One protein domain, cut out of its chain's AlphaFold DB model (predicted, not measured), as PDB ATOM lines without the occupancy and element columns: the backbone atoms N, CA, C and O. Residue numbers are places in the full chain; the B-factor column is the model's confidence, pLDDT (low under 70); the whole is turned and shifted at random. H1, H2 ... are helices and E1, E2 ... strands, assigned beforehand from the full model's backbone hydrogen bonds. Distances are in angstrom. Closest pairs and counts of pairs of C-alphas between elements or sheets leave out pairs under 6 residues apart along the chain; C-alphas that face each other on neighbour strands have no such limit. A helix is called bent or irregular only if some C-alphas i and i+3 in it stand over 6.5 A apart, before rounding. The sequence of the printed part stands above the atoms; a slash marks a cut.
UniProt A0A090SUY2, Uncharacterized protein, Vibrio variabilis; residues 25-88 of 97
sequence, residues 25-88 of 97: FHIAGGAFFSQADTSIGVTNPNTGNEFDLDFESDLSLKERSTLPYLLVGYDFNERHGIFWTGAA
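Overview. This is residues 25 to 88 of the 97 residues of an uncharacterized protein of Vibrio variabilis (UniProt A0A090SUY2). The model is a long, bent ribbon of two antiparallel sheets set end to end: a twisted three-stranded sheet, E1, E4 and E5, makes the longer arm, and the hairpin E2 and E3 makes the shorter one. Between the arms lie the short helix H1 and the link residues 36 to 38 and 59 to 63, while the turn of residues 44 to 49 sticks out at the far tip of the hairpin. The printed part has 64 residues with one named helix and five named strands, in the order E1, E2, E3, H1, E4, E5; the larger sheet has the order E1, E4, E5, and the class is mostly strand. The whole is extended, with a radius of gyration of the C-alphas of 19.4 A and spans of 59 by 23 by 14 A.

Along the chain. In the larger sheet, E4 is the longest strand, residues 64 to 77, and measures 38.7 A from C-alpha 64 at (140.520, 122.787, 88.854) to C-alpha 77. E1, residues 25 to 35, begins at C-alpha 25, (160.343, 97.475, 84.647), measures 31.1 A and bends by 50 degrees at residue 30. E5, residues 80 to 87, measures 22.9 A and ends at C-alpha 87, (148.410, 111.932, 81.415). In the smaller sheet, E2 is residues 39 to 43, 13.1 A, and E3 is residues 50 to 54, 12.9 A. H1 is residues 55 to 58, 5.5 A.

Arrangement. E4 is the inner strand of its sheet, and E1 and E5 are the edge strands. E1 and E4 are antiparallel at 156 degrees, with N 28 and O 71 within hydrogen-bond range at 2.9 A and N 34 and O 65 at 2.9 A. E4 and E5 form a hairpin, antiparallel at 159 degrees, with N 72 and O 84 within hydrogen-bond range at 2.9 A. E2 and E3 form a second hairpin, antiparallel at 152 degrees, with N 42 and O 51 within hydrogen-bond range at 2.9 A. E2 and E3 are each apart from E1, E4 and E5. H1 is not on the larger sheet; the closest C-alphas of E2 and H1 are those of Ser 39 and Phe 55, 6.0 A apart. H1 is too short for any O i to N i+4 pair inside it, and its one O i to N i+3 pair is not within range.

Size, cuts and confidence. The two C-alphas farthest apart, those of Thr 47 and Glu 78, are 59.6 A from each other, one in the turn of each hairpin. The printed part has no cut. No link is long; E2 to E3 is short, and the other links are tight. Mean pLDDT of the printed part is 76.8, and residues 35 to 38, 44, 53 to 64 and 88 are under 70.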
ATOM      1  N   PHE A  25     161.542  96.848  85.200       88.31
ATOM      2  CA  PHE A  25     160.343  97.475  84.647       88.31
ATOM      3  C   PHE A  25     159.506  98.094  85.761       88.31
ATOM      4  O   PHE A  25     159.139  97.416  86.720       88.31
ATOM      5  N   HIS A  26     159.144  99.362  85.586       88.50
ATOM      6  CA  HIS A  26     158.401 100.151  86.563       88.50
ATOM      7  C   HIS A  26     157.053 100.570  85.997       88.50
ATOM      8  O   HIS A  26     156.966 101.104  84.892       88.50
ATOM      9  N   ILE A  27     155.991 100.376  86.773       89.62
ATOM     10  CA  ILE A  27     154.653 100.866  86.437       89.62
ATOM     11  C   ILE A  27     154.106 101.599  87.651       89.62
ATOM     12  O   ILE A  27     153.995 101.023  88.732       89.62
ATOM     13  N   ALA A  28     153.720 102.854  87.465       89.25
ATOM     14  CA  ALA A  28     153.030 103.635  88.478       89.25
ATOM     15  C   ALA A  28     151.796 104.296  87.868       89.25
ATOM     16  O   ALA A  28     151.809 104.745  86.726       89.25
ATOM     17  N   GLY A  29     150.714 104.369  88.632       91.00
ATOM     18  CA  GLY A  29     149.481 105.016  88.203       91.00
ATOM     19  C   GLY A  29     148.837 105.744  89.366       91.00
ATOM     20  O   GLY A  29     148.933 105.308  90.513       91.00
ATOM     21  N   GLY A  30     148.185 106.862  89.071       87.38
ATOM     22  CA  GLY A  30     147.548 107.681  90.091       87.38
ATOM     23  C   GLY A  30     146.760 108.835  89.494       87.38
ATOM     24  O   GLY A  30     146.441 108.849  88.306       87.38
ATOM     25  N   ALA A  31     146.443 109.817  90.330       86.19
ATOM     26  CA  ALA A  31     145.815 111.055  89.903       86.19
ATOM     27  C   ALA A  31     146.433 112.235  90.651       86.19
ATOM     28  O   ALA A  31     146.731 112.126  91.840       86.19
ATOM     29  N   PHE A  32     146.599 113.360  89.964       82.88
ATOM     30  CA  PHE A  32     147.029 114.613  90.578       82.88
ATOM     31  C   PHE A  32     145.965 115.694  90.396       82.88
ATOM     32  O   PHE A  32     145.186 115.686  89.439       82.88
ATOM     33  N   PHE A  33     145.917 116.620  91.349       79.81
ATOM     34  CA  PHE A  33     145.103 117.823  91.247       79.81
ATOM     35  C   PHE A  33     145.920 118.885  90.519       79.81
ATOM     36  O   PHE A  33     147.012 119.227  90.961       79.81
ATOM     37  N   SER A  34     145.395 119.381  89.404       71.62
ATOM     38  CA  SER A  34     145.980 120.490  88.662       71.62
ATOM     39  C   SER A  34     145.063 121.702  88.768       71.62
ATOM     40  O   SER A  34     143.848 121.580  88.568       71.62
ATOM     41  N   GLN A  35     145.656 122.846  89.101       69.06
ATOM     42  CA  GLN A  35     145.031 124.154  88.972       69.06
ATOM     43  C   GLN A  35     145.842 124.933  87.941       69.06
ATOM     44  O   GLN A  35     147.052 125.084  88.104       69.06
ATOM     45  N   ALA A  36     145.184 125.357  86.870       65.56
ATOM     46  CA  ALA A  36     145.764 126.219  85.854       65.56
ATOM     47  C   ALA A  36     144.865 127.448  85.739       65.56
ATOM     48  O   ALA A  36     143.645 127.311  85.760       65.56
ATOM     49  N   ASP A  37     145.501 128.609  85.687       65.12
ATOM     50  CA  ASP A  37     144.887 129.913  85.471       65.12
ATOM     51  C   ASP A  37     145.659 130.501  84.293       65.12
ATOM     52  O   ASP A  37     146.877 130.704  84.392       65.12
ATOM     53  N   THR A  38     145.012 130.579  83.130       67.75
ATOM     54  CA  THR A  38     145.680 130.964  81.887       67.75
ATOM     55  C   THR A  38     144.953 132.147  81.281       67.75
ATOM     56  O   THR A  38     143.769 132.086  80.978       67.75
ATOM     57  N   SER A  39     145.699 133.205  80.989       70.00
ATOM     58  CA  SER A  39     145.223 134.326  80.189       70.00
ATOM     59  C   SER A  39     146.187 134.588  79.039       70.00
ATOM     60  O   SER A  39     147.392 134.327  79.132       70.00
ATOM     61  N   ILE A  40     145.656 135.060  77.914       76.25
ATOM     62  CA  ILE A  40     146.473 135.494  76.783       76.25
ATOM     63  C   ILE A  40     145.985 136.844  76.273       76.25
ATOM     64  O   ILE A  40     144.800 137.029  76.006       76.25
ATOM     65  N   GLY A  41     146.919 137.775  76.101       75.50
ATOM     66  CA  GLY A  41     146.648 139.035  75.421       75.50
ATOM     67  C   GLY A  41     146.496 138.781  73.926       75.50
ATOM     68  O   GLY A  41     147.424 138.286  73.281       75.50
ATOM     69  N   VAL A  42     145.326 139.089  73.369       75.19
ATOM     70  CA  VAL A  42     145.030 138.894  71.946       75.19
ATOM     71  C   VAL A  42     144.689 140.229  71.308       75.19
ATOM     72  O   VAL A  42     143.877 141.005  71.806       75.19
ATOM     73  N   THR A  43     145.290 140.492  70.154       75.38
ATOM     74  CA  THR A  43     144.948 141.652  69.334       75.38
ATOM     75  C   THR A  43     143.903 141.247  68.307       75.38
ATOM     76  O   THR A  43     144.113 140.319  67.523       75.38
ATOM     77  N   ASN A  44     142.768 141.944  68.280       67.50
ATOM     78  CA  ASN A  44     141.729 141.700  67.289       67.50
ATOM     79  C   ASN A  44     142.237 142.100  65.889       67.50
ATOM     80  O   ASN A  44     142.482 143.286  65.656       67.50
ATOM     81  N   PRO A  45     142.339 141.170  64.924       71.00
ATOM     82  CA  PRO A  45     142.869 141.483  63.597       71.00
ATOM     83  C   PRO A  45     141.948 142.393  62.768       71.00
ATOM     84  O   PRO A  45     142.407 142.985  61.796       71.00
ATOM     85  N   ASN A  46     140.666 142.528  63.135       73.75
ATOM     86  CA  ASN A  46     139.700 143.374  62.426       73.75
ATOM     87  C   ASN A  46     139.587 144.793  63.000       73.75
ATOM     88  O   ASN A  46     139.233 145.711  62.267       73.75
ATOM     89  N   THR A  47     139.842 144.983  64.298       73.62
ATOM     90  CA  THR A  47     139.677 146.289  64.967       73.62
ATOM     91  C   THR A  47     140.968 146.860  65.544       73.62
ATOM     92  O   THR A  47     140.974 148.022  65.934       73.62
ATOM     93  N   GLY A  48     142.056 146.085  65.595       73.06
ATOM     94  CA  GLY A  48     143.350 146.510  66.142       73.06
ATOM     95  C   GLY A  48     143.373 146.683  67.663       73.06
ATOM     96  O   GLY A  48     144.406 147.048  68.212       73.06
ATOM     97  N   ASN A  49     142.258 146.418  68.346       73.31
ATOM     98  CA  ASN A  49     142.159 146.535  69.797       73.31
ATOM     99  C   ASN A  49     142.750 145.298  70.478       73.31
ATOM    100  O   ASN A  49     142.475 144.166  70.071       73.31
ATOM    101  N   GLU A  50     143.519 145.529  71.536       76.00
ATOM    102  CA  GLU A  50     144.018 144.489  72.434       76.00
ATOM    103  C   GLU A  50     142.969 144.181  73.502       76.00
ATOM    104  O   GLU A  50     142.358 145.087  74.073       76.00
ATOM    105  N   PHE A  51     142.735 142.896  73.743       75.50
ATOM    106  CA  PHE A  51     141.900 142.417  74.834       75.50
ATOM    107  C   PHE A  51     142.524 141.157  75.432       75.50
ATOM    108  O   PHE A  51     143.075 140.324  74.710       75.50
ATOM    109  N   ASP A  52     142.448 141.030  76.754       71.31
ATOM    110  CA  ASP A  52     142.852 139.807  77.439       71.31
ATOM    111  C   ASP A  52     141.732 138.778  77.318       71.31
ATOM    112  O   ASP A  52     140.583 139.040  77.673       71.31
ATOM    113  N   LEU A  53     142.084 137.619  76.772       67.31
ATOM    114  CA  LEU A  53     141.221 136.454  76.665       67.31
ATOM    115  C   LEU A  53     141.506 135.566  77.874       67.31
ATOM    116  O   LEU A  53     142.611 135.031  78.018       67.31
ATOM    117  N   ASP A  54     140.510 135.444  78.740       65.06
ATOM    118  CA  ASP A  54     140.550 134.590  79.923       65.06
ATOM    119  C   ASP A  54     139.995 133.206  79.536       65.06
ATOM    120  O   ASP A  54     138.830 133.063  79.142       65.06
ATOM    121  N   PHE A  55     140.847 132.178  79.576       67.75
ATOM    122  CA  PHE A  55     140.504 130.837  79.093       67.75
ATOM    123  C   PHE A  55     139.453 130.151  79.982       67.75
ATOM    124  O   PHE A  55     138.660 129.326  79.508       67.75
ATOM    125  N   GLU A  56     139.405 130.495  81.260       66.69
ATOM    126  CA  GLU A  56     138.474 129.947  82.234       66.69
ATOM    127  C   GLU A  56     137.085 130.577  82.066       66.69
ATOM    128  O   GLU A  56     136.074 129.862  82.050       66.69
ATOM    129  N   SER A  57     137.038 131.895  81.863       60.72
ATOM    130  CA  SER A  57     135.792 132.658  81.715       60.72
ATOM    131  C   SER A  57     135.168 132.521  80.320       60.72
ATOM    132  O   SER A  57     133.969 132.253  80.201       60.72
ATOM    133  N   ASP A  58     135.974 132.635  79.261       60.69
ATOM    134  CA  ASP A  58     135.474 132.745  77.884       60.69
ATOM    135  C   ASP A  58     135.401 131.395  77.159       60.69
ATOM    136  O   ASP A  58     134.534 131.177  76.307       60.69
ATOM    137  N   LEU A  59     136.287 130.455  77.506       62.12
ATOM    138  CA  LEU A  59     136.331 129.110  76.915       62.12
ATOM    139  C   LEU A  59     135.818 128.022  77.869       62.12
ATOM    140  O   LEU A  59     135.788 126.843  77.504       62.12
ATOM    141  N   SER A  60     135.333 128.414  79.055       59.97
ATOM    142  CA  SER A  60     134.774 127.524  80.079       59.97
ATOM    143  C   SER A  60     135.724 126.376  80.445       59.97
ATOM    144  O   SER A  60     135.293 125.250  80.732       59.97
ATOM    145  N   LEU A  61     137.038 126.633  80.413       62.19
ATOM    146  CA  LEU A  61     138.000 125.662  80.909       62.19
ATOM    147  C   LEU A  61     137.877 125.531  82.425       62.19
ATOM    148  O   LEU A  61     137.561 126.460  83.164       62.19
ATOM    149  N   LYS A  62     138.074 124.302  82.896       59.66
ATOM    150  CA  LYS A  62     137.913 123.981  84.304       59.66
ATOM    151  C   LYS A  62     139.196 124.344  85.046       59.66
ATOM    152  O   LYS A  62     140.146 123.569  85.004       59.66
ATOM    153  N   GLU A  63     139.147 125.443  85.791       60.62
ATOM    154  CA  GLU A  63     140.239 125.957  86.633       60.62
ATOM    155  C   GLU A  63     140.871 124.870  87.526       60.62
ATOM    156  O   GLU A  63     142.079 124.836  87.735       60.62
ATOM    157  N   ARG A  64     140.063 123.924  88.035       63.53
ATOM    158  CA  ARG A  64     140.520 122.787  88.854       63.53
ATOM    159  C   ARG A  64     140.132 121.449  88.244       63.53
ATOM    160  O   ARG A  64     138.946 121.081  88.193       63.53
ATOM    161  N   SER A  65     141.132 120.665  87.857       70.19
ATOM    162  CA  SER A  65     140.933 119.353  87.246       70.19
ATOM    163  C   SER A  65     141.767 118.270  87.924       70.19
ATOM    164  O   SER A  65     142.932 118.467  88.257       70.19
ATOM    165  N   THR A  66     141.151 117.106  88.129       75.50
ATOM    166  CA  THR A  66     141.849 115.894  88.564       75.50
ATOM    167  C   THR A  66     142.264 115.134  87.313       75.50
ATOM    168  O   THR A  66     141.412 114.770  86.495       75.50
ATOM    169  N   LEU A  67     143.568 114.925  87.156       82.31
ATOM    170  CA  LEU A  67     144.161 114.318  85.972       82.31
ATOM    171  C   LEU A  67     144.720 112.941  86.340       82.31
ATOM    172  O   LEU A  67     145.665 112.867  87.131       82.31
ATOM    173  N   PRO A  68     144.133 111.845  85.824       83.94
ATOM    174  CA  PRO A  68     144.743 110.533  85.955       83.94
ATOM    175  C   PRO A  68     146.031 110.465  85.128       83.94
ATOM    176  O   PRO A  68     146.115 111.014  84.024       83.94
ATOM    177  N   TYR A  69     147.020 109.749  85.652       87.50
ATOM    178  CA  TYR A  69     148.279 109.500  84.965       87.50
ATOM    179  C   TYR A  69     148.681 108.034  85.038       87.50
ATOM    180  O   TYR A  69     148.351 107.313  85.984       87.50
ATOM    181  N   LEU A  70     149.442 107.633  84.027       90.19
ATOM    182  CA  LEU A  70     150.145 106.369  83.948       90.19
ATOM    183  C   LEU A  70     151.610 106.662  83.618       90.19
ATOM    184  O   LEU A  70     151.914 107.369  82.657       90.19
ATOM    185  N   LEU A  71     152.505 106.109  84.422       88.75
ATOM    186  CA  LEU A  71     153.943 106.161  84.231       88.75
ATOM    187  C   LEU A  71     154.447 104.745  83.988       88.75
ATOM    188  O   LEU A  71     154.159 103.827  84.757       88.75
ATOM    189  N   VAL A  72     155.199 104.589  82.906       90.38
ATOM    190  CA  VAL A  72     155.833 103.335  82.515       90.38
ATOM    191  C   VAL A  72     157.317 103.607  82.336       90.38
ATOM    192  O   VAL A  72     157.694 104.477  81.554       90.38
ATOM    193  N   GLY A  73     158.153 102.892  83.076       90.62
ATOM    194  CA  GLY A  73     159.601 103.047  83.069       90.62
ATOM    195  C   GLY A  73     160.310 101.733  82.785       90.62
ATOM    196  O   GLY A  73     159.825 100.663  83.148       90.62
ATOM    197  N   TYR A  74     161.467 101.823  82.141       89.25
ATOM    198  CA  TYR A  74     162.380 100.703  81.980       89.25
ATOM    199  C   TYR A  74     163.814 101.158  82.220       89.25
ATOM    200  O   TYR A  74     164.312 102.048  81.523       89.25
ATOM    201  N   ASP A  75     164.472 100.517  83.178       89.94
ATOM    202  CA  ASP A  75     165.868 100.762  83.512       89.94
ATOM    203  C   ASP A  75     166.753  99.778  82.749       89.94
ATOM    204  O   ASP A  75     166.628  98.568  82.907       89.94
ATOM    205  N   PHE A  76     167.671 100.283  81.925       83.44
ATOM    206  CA  PHE A  76     168.652  99.464  81.204       83.44
ATOM    207  C   PHE A  76     169.812  99.028  82.108       83.44
ATOM    208  O   PHE A  76     170.448  98.006  81.857       83.44
ATOM    209  N   ASN A  77     170.132  99.844  83.116       79.88
ATOM    210  CA  ASN A  77     171.157  99.611  84.135       79.88
ATOM    211  C   ASN A  77     170.910 100.565  85.324       79.88
ATOM    212  O   ASN A  77     170.068 101.453  85.225       79.88
ATOM    213  N   GLU A  78     171.725 100.502  86.378       78.88
ATOM    214  CA  GLU A  78     171.629 101.358  87.579       78.88
ATOM    215  C   GLU A  78     171.659 102.882  87.317       78.88
ATOM    216  O   GLU A  78     171.378 103.673  88.213       78.88
ATOM    217  N   ARG A  79     172.054 103.328  86.115       80.69
ATOM    218  CA  ARG A  79     172.224 104.757  85.776       80.69
ATOM    219  C   ARG A  79     171.387 105.256  84.608       80.69
ATOM    220  O   ARG A  79     171.305 106.465  84.413       80.69
ATOM    221  N   HIS A  80     170.834 104.360  83.799       85.06
ATOM    222  CA  HIS A  80     170.161 104.738  82.561       85.06
ATOM    223  C   HIS A  80     168.826 104.021  82.487       85.06
ATOM    224  O   HIS A  80     168.787 102.794  82.449       85.06
ATOM    225  N   GLY A  81     167.760 104.801  82.398       86.25
ATOM    226  CA  GLY A  81     166.408 104.321  82.184       86.25
ATOM    227  C   GLY A  81     165.646 105.285  81.290       86.25
ATOM    228  O   GLY A  81     166.021 106.452  81.141       86.25
ATOM    229  N   ILE A  82     164.593 104.784  80.661       87.69
ATOM    230  CA  ILE A  82     163.621 105.598  79.935       87.69
ATOM    231  C   ILE A  82     162.312 105.535  80.701       87.69
ATOM    232  O   ILE A  82     161.859 104.462  81.090       87.69
ATOM    233  N   PHE A  83     161.686 106.692  80.870       86.62
ATOM    234  CA  PHE A  83     160.353 106.809  81.429       86.62
ATOM    235  C   PHE A  83     159.430 107.452  80.401       86.62
ATOM    236  O   PHE A  83     159.762 108.445  79.753       86.62
ATOM    237  N   TRP A  84     158.244 106.881  80.270       89.12
ATOM    238  CA  TRP A  84     157.138 107.470  79.549       89.12
ATOM    239  C   TRP A  84     156.049 107.839  80.546       89.12
ATOM    240  O   TRP A  84     155.646 107.030  81.382       89.12
ATOM    241  N   THR A  85     155.584 109.083  80.468       82.81
ATOM    242  CA  THR A  85     154.464 109.578  81.270       82.81
ATOM    243  C   THR A  85     153.323 109.937  80.335       82.81
ATOM    244  O   THR A  85     153.454 110.829  79.498       82.81
ATOM    245  N   GLY A  86     152.202 109.238  80.489       82.31
ATOM    246  CA  GLY A  86     150.941 109.555  79.838       82.31
ATOM    247  C   GLY A  86     149.963 110.118  80.861       82.31
ATOM    248  O   GLY A  86     149.585 109.428  81.805       82.31
ATOM    249  N   ALA A  87     149.529 111.361  80.671       79.25
ATOM    250  CA  ALA A  87     148.410 111.932  81.415       79.25
ATOM    251  C   ALA A  87     147.194 112.021  80.491       79.25
ATOM    252  O   ALA A  87     147.302 112.509  79.366       79.25
ATOM    253  N   ALA A  88     146.039 111.550  80.960       66.56
ATOM    254  CA  ALA A  88     144.787 111.702  80.229       66.56
ATOM    255  C   ALA A  88     144.030 112.914  80.778       66.56
ATOM    256  O   ALA A  88     143.737 113.003  81.970       66.56
TER     257      ALA A  88